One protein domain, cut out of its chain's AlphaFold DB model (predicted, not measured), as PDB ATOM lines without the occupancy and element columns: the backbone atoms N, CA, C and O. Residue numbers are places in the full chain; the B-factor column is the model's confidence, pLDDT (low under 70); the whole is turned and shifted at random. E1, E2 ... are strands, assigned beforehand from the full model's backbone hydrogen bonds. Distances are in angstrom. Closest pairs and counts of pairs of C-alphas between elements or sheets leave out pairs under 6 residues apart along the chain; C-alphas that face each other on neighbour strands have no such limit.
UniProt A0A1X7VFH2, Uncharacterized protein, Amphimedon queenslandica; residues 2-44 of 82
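What this domain is: This is residues 2 to 44 of the 82 residues of an uncharacterized protein of Amphimedon queenslandica (UniProt A0A1X7VFH2). Two antiparallel hairpins follow one another end to end: the longer, E3 and E4, makes one end, and the shorter, E1 and E2, the other, with E2 running on into E3 at 50 degrees. The printed part has 43 residues, with four named strands in the order E1, E2, E3, E4, no named helix, and the class all strand. It is extended and flat, with a radius of gyration of the C-alphas of 14.4 A and spans of 45 by 26 by 11 A.

How they stand to each other: E3, residues 24 to 31, and E4, residues 34 to 40, form a hairpin at 153 degrees; N 28 and O 36 are 2.8 A apart, within hydrogen-bond range. E2, residues 19 to 22, and E3 meet only through their link. E1, residues 7 to 10, and E2 form a hairpin at 154 degrees, with N 8 and O 21 within hydrogen-bond range at 2.9 A. E1 is apart from E3 and E4, and E2 is apart from E4.

Where its parts are: E3 spans 21.8 A from C-alpha 24 at (3.913, 8.197, -23.255), and E4 19.8 A, ending at C-alpha 40 at (7.628, 12.085, -24.718). E1 and E2 each span 9.9 A.

The domain as a whole: The C-alphas farthest apart, of Asp 16 and Lys 32, are 44.8 A apart. The printed part has no cut and no long link. Residue 2 alone has pLDDT under 70.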
ATOM      1  N   GLY A   2      13.924   8.023 -36.933       58.22
ATOM      2  CA  GLY A   2      14.815   7.988 -35.769       58.22
ATOM      3  C   GLY A   2      14.434   6.874 -34.792       58.22
ATOM      4  O   GLY A   2      13.254   6.653 -34.525       58.22
ATOM      5  N   ILE A   3      15.433   6.169 -34.268       72.44
ATOM      6  CA  ILE A   3      15.283   5.198 -33.178       72.44
ATOM      7  C   ILE A   3      15.122   5.999 -31.883       72.44
ATOM      8  O   ILE A   3      16.099   6.403 -31.261       72.44
ATOM      9  N   TYR A   4      13.882   6.315 -31.512       78.62
ATOM     10  CA  TYR A   4      13.596   6.987 -30.245       78.62
ATOM     11  C   TYR A   4      13.496   5.945 -29.132       78.62
ATOM     12  O   TYR A   4      12.729   4.987 -29.254       78.62
ATOM     13  N   ALA A   5      14.243   6.143 -28.044       84.88
ATOM     14  CA  ALA A   5      14.132   5.303 -26.858       84.88
ATOM     15  C   ALA A   5      12.680   5.299 -26.346       84.88
ATOM     16  O   ALA A   5      12.047   6.348 -26.223       84.88
ATOM     17  N   THR A   6      12.142   4.113 -26.066       92.50
ATOM     18  CA  THR A   6      10.778   3.930 -25.540       92.50
ATOM     19  C   THR A   6      10.753   3.753 -24.026       92.50
ATOM     20  O   THR A   6       9.701   3.926 -23.412       92.50
ATOM     21  N   ARG A   7      11.902   3.437 -23.423       94.69
ATOM     22  CA  ARG A   7      12.096   3.225 -21.988       94.69
ATOM     23  C   ARG A   7      13.447   3.787 -21.567       94.69
ATOM     24  O   ARG A   7      14.420   3.654 -22.308       94.69
ATOM     25  N   ILE A   8      13.485   4.382 -20.384       94.81
ATOM     26  CA  ILE A   8      14.698   4.841 -19.704       94.81
ATOM     27  C   ILE A   8      14.620   4.445 -18.231       94.81
ATOM     28  O   ILE A   8      13.533   4.435 -17.661       94.81
ATOM     29  N   SER A   9      15.761   4.123 -17.627       96.00
ATOM     30  CA  SER A   9      15.870   3.862 -16.190       96.00
ATOM     31  C   SER A   9      16.563   5.051 -15.533       96.00
ATOM     32  O   SER A   9      17.612   5.488 -16.009       96.00
ATOM     33  N   ILE A  10      15.954   5.613 -14.489       94.94
ATOM     34  CA  ILE A  10      16.434   6.820 -13.809       94.94
ATOM     35  C   ILE A  10      16.516   6.548 -12.315       94.94
ATOM     36  O   ILE A  10      15.539   6.128 -11.700       94.94
ATOM     37  N   LYS A  11      17.671   6.836 -11.719       95.38
ATOM     38  CA  LYS A  11      17.820   6.898 -10.268       95.38
ATOM     39  C   LYS A  11      17.490   8.315  -9.803       95.38
ATOM     40  O   LYS A  11      18.169   9.252 -10.210       95.38
ATOM     41  N   PHE A  12      16.447   8.453  -8.993       92.62
ATOM     42  CA  PHE A  12      16.107   9.716  -8.341       92.62
ATOM     43  C   PHE A  12      16.808   9.819  -6.990       92.62
ATOM     44  O   PHE A  12      17.133   8.805  -6.368       92.62
ATOM     45  N   ASP A  13      17.007  11.047  -6.528       91.94
ATOM     46  CA  ASP A  13      17.494  11.290  -5.177       91.94
ATOM     47  C   ASP A  13      16.499  10.724  -4.160       91.94
ATOM     48  O   ASP A  13      15.285  10.764  -4.365       91.94
ATOM     49  N   HIS A  14      17.023  10.158  -3.074       91.31
ATOM     50  CA  HIS A  14      16.234   9.542  -1.998       91.31
ATOM     51  C   HIS A  14      15.333   8.365  -2.422       91.31
ATOM     52  O   HIS A  14      14.477   7.943  -1.647       91.31
ATOM     53  N   ILE A  15      15.541   7.797  -3.617       95.25
ATOM     54  CA  ILE A  15      14.918   6.544  -4.055       95.25
ATOM     55  C   ILE A  15      16.017   5.503  -4.288       95.25
ATOM     56  O   ILE A  15      16.872   5.659  -5.163       95.25
ATOM     57  N   ASP A  16      15.989   4.418  -3.513       95.31
ATOM     58  CA  ASP A  16      17.041   3.392  -3.546       95.31
ATOM     59  C   ASP A  16      17.080   2.612  -4.868       95.31
ATOM     60  O   ASP A  16      18.149   2.232  -5.353       95.31
ATOM     61  N   VAL A  17      15.910   2.387  -5.472       96.38
ATOM     62  CA  VAL A  17      15.745   1.577  -6.683       96.38
ATOM     63  C   VAL A  17      15.543   2.481  -7.904       96.38
ATOM     64  O   VAL A  17      14.672   3.349  -7.871       96.38
ATOM     65  N   PRO A  18      16.289   2.279  -9.009       95.88
ATOM     66  CA  PRO A  18      16.047   2.996 -10.256       95.88
ATOM     67  C   PRO A  18      14.621   2.789 -10.774       95.88
ATOM     68  O   PRO A  18      14.128   1.666 -10.870       95.88
ATOM     69  N   CYS A  19      13.974   3.884 -11.155       95.31
ATOM     70  CA  CYS A  19      12.632   3.891 -11.710       95.31
ATOM     71  C   CYS A  19      12.688   3.741 -13.229       95.31
ATOM     72  O   CYS A  19      13.336   4.525 -13.927       95.31
ATOM     73  N   ASP A  20      11.949   2.772 -13.757       95.56
ATOM     74  CA  ASP A  20      11.747   2.634 -15.192       95.56
ATOM     75  C   ASP A  20      10.611   3.529 -15.681       95.56
ATOM     76  O   ASP A  20       9.458   3.397 -15.268       95.56
ATOM     77  N   VAL A  21      10.930   4.414 -16.620       95.62
ATOM     78  CA  VAL A  21       9.992   5.371 -17.199       95.62
ATOM     79  C   VAL A  21       9.811   5.070 -18.680       95.62
ATOM     80  O   VAL A  21      10.771   4.986 -19.448       95.62
ATOM     81  N   GLN A  22       8.557   4.924 -19.102       96.19
ATOM     82  CA  GLN A  22       8.205   4.717 -20.502       96.19
ATOM     83  C   GLN A  22       7.841   6.034 -21.186       96.19
ATOM     84  O   GLN A  22       7.280   6.946 -20.577       96.19
ATOM     85  N   SER A  23       8.128   6.125 -22.483       95.00
ATOM     86  CA  SER A  23       7.620   7.214 -23.309       95.00
ATOM     87  C   SER A  23       6.104   7.074 -23.435       95.00
ATOM     88  O   SER A  23       5.616   6.017 -23.842       95.00
ATOM     89  N   VAL A  24       5.371   8.142 -23.150       95.56
ATOM     90  CA  VAL A  24       3.913   8.197 -23.255       95.56
ATOM     91  C   VAL A  24       3.506   9.084 -24.424       95.56
ATOM     92  O   VAL A  24       4.154  10.092 -24.711       95.56
ATOM     93  N   THR A  25       2.423   8.714 -25.105       96.06
ATOM     94  CA  THR A  25       1.790   9.558 -26.122       96.06
ATOM     95  C   THR A  25       0.567  10.220 -25.508       96.06
ATOM     96  O   THR A  25      -0.433   9.556 -25.243       96.06
ATOM     97  N   SER A  26       0.631  11.530 -25.304       95.00
ATOM     98  CA  SER A  26      -0.480  12.319 -24.770       95.00
ATOM     99  C   SER A  26      -1.163  13.109 -25.885       95.00
ATOM    100  O   SER A  26      -0.506  13.606 -26.804       95.00
ATOM    101  N   ARG A  27      -2.491  13.223 -25.802       95.94
ATOM    102  CA  ARG A  27      -3.327  13.989 -26.732       95.94
ATOM    103  C   ARG A  27      -3.622  15.361 -26.133       95.94
ATOM    104  O   ARG A  27      -4.086  15.440 -25.000       95.94
ATOM    105  N   PHE A  28      -3.390  16.417 -26.900       95.56
ATOM    106  CA  PHE A  28      -3.661  17.800 -26.515       95.56
ATOM    107  C   PHE A  28      -4.659  18.422 -27.483       95.56
ATOM    108  O   PHE A  28      -4.635  18.135 -28.681       95.56
ATOM    109  N   ILE A  29      -5.545  19.262 -26.961       96.56
ATOM    110  CA  ILE A  29      -6.498  20.030 -27.762       96.56
ATOM    111  C   ILE A  29      -5.783  21.296 -28.220       96.56
ATOM    112  O   ILE A  29      -5.258  22.027 -27.384       96.56
ATOM    113  N   LEU A  30      -5.759  21.545 -29.527       94.62
ATOM    114  CA  LEU A  30      -5.235  22.796 -30.079       94.62
ATOM    115  C   LEU A  30      -6.377  23.788 -30.329       94.62
ATOM    116  O   LEU A  30      -6.299  24.937 -29.914       94.62
ATOM    117  N   PHE A  31      -7.461  23.313 -30.948       94.19
ATOM    118  CA  PHE A  31      -8.697  24.062 -31.197       94.19
ATOM    119  C   PHE A  31      -9.904  23.116 -31.143       94.19
ATOM    120  O   PHE A  31      -9.740  21.899 -31.032       94.19
ATOM    121  N   LYS A  32     -11.131  23.652 -31.232       92.88
ATOM    122  CA  LYS A  32     -12.363  22.845 -31.243       92.88
ATOM    123  C   LYS A  32     -12.253  21.736 -32.297       92.88
ATOM    124  O   LYS A  32     -12.096  22.018 -33.479       92.88
ATOM    125  N   ASN A  33     -12.338  20.485 -31.850       92.38
ATOM    126  CA  ASN A  33     -12.197  19.266 -32.659       92.38
ATOM    127  C   ASN A  33     -10.822  19.035 -33.325       92.38
ATOM    128  O   ASN A  33     -10.681  18.063 -34.065       92.38
ATOM    129  N   LEU A  34      -9.797  19.845 -33.033       96.25
ATOM    130  CA  LEU A  34      -8.427  19.661 -33.518       96.25
ATOM    131  C   LEU A  34      -7.507  19.226 -32.377       96.25
ATOM    132  O   LEU A  34      -7.369  19.918 -31.365       96.25
ATOM    133  N   TYR A  35      -6.838  18.093 -32.573       96.75
ATOM    134  CA  TYR A  35      -5.999  17.474 -31.558       96.75
ATOM    135  C   TYR A  35      -4.598  17.200 -32.089       96.75
ATOM    136  O   TYR A  35      -4.437  16.751 -33.222       96.75
ATOM    137  N   ILE A  36      -3.600  17.415 -31.239       96.94
ATOM    138  CA  ILE A  36      -2.204  17.070 -31.502       96.94
ATOM    139  C   ILE A  36      -1.763  15.963 -30.546       96.94
ATOM    140  O   ILE A  36      -2.181  15.913 -29.388       96.94
ATOM    141  N   HIS A  37      -0.908  15.069 -31.028       95.88
ATOM    142  CA  HIS A  37      -0.331  13.998 -30.225       95.88
ATOM    143  C   HIS A  37       1.147  14.283 -29.992       95.88
ATOM    144  O   HIS A  37       1.885  14.556 -30.937       95.88
ATOM    145  N   ARG A  38       1.588  14.195 -28.736       94.44
ATOM    146  CA  ARG A  38       2.998  14.339 -28.363       94.44
ATOM    147  C   ARG A  38       3.467  13.074 -27.670       94.44
ATOM    148  O   ARG A  38       2.912  12.703 -26.637       94.44
ATOM    149  N   LYS A  39       4.502  12.446 -28.227       94.31
ATOM    150  CA  LYS A  39       5.215  11.332 -27.602       94.31
ATOM    151  C   LYS A  39       6.439  11.866 -26.866       94.31
ATOM    152  O   LYS A  39       7.294  12.487 -27.490       94.31
ATOM    153  N   GLN A  40       6.512  11.645 -25.559       94.81
ATOM    154  CA  GLN A  40       7.628  12.085 -24.718       94.81
ATOM    155  C   GLN A  40       7.723  11.235 -23.450       94.81
ATOM    156  O   GLN A  40       6.756  10.576 -23.072       94.81
ATOM    157  N   PHE A  41       8.853  11.276 -22.752       95.75
ATOM    158  CA  PHE A  41       8.893  10.794 -21.372       95.75
ATOM    159  C   PHE A  41       8.129  11.770 -20.460       95.75
ATOM    160  O   PHE A  41       8.214  12.982 -20.677       95.75
ATOM    161  N   PRO A  42       7.368  11.287 -19.464       94.38
ATOM    162  CA  PRO A  42       6.649  12.127 -18.508       94.38
ATOM    163  C   PRO A  42       7.601  12.715 -17.452       94.38
ATOM    164  O   PRO A  42       7.424  12.508 -16.257       94.38
ATOM    165  N   LEU A  43       8.640  13.423 -17.897       93.19
ATOM    166  CA  LEU A  43       9.694  13.984 -17.055       93.19
ATOM    167  C   LEU A  43       9.974  15.432 -17.452       93.19
ATOM    168  O   LEU A  43       9.845  15.807 -18.618       93.19
ATOM    169  N   LEU A  44      10.384  16.228 -16.471       92.75
ATOM    170  CA  LEU A  44      10.824  17.610 -16.631       92.75
ATOM    171  C   LEU A  44      11.973  17.854 -15.646       92.75
ATOM    172  O   LEU A  44      11.948  17.316 -14.542       92.75
TER     173      LEU A  44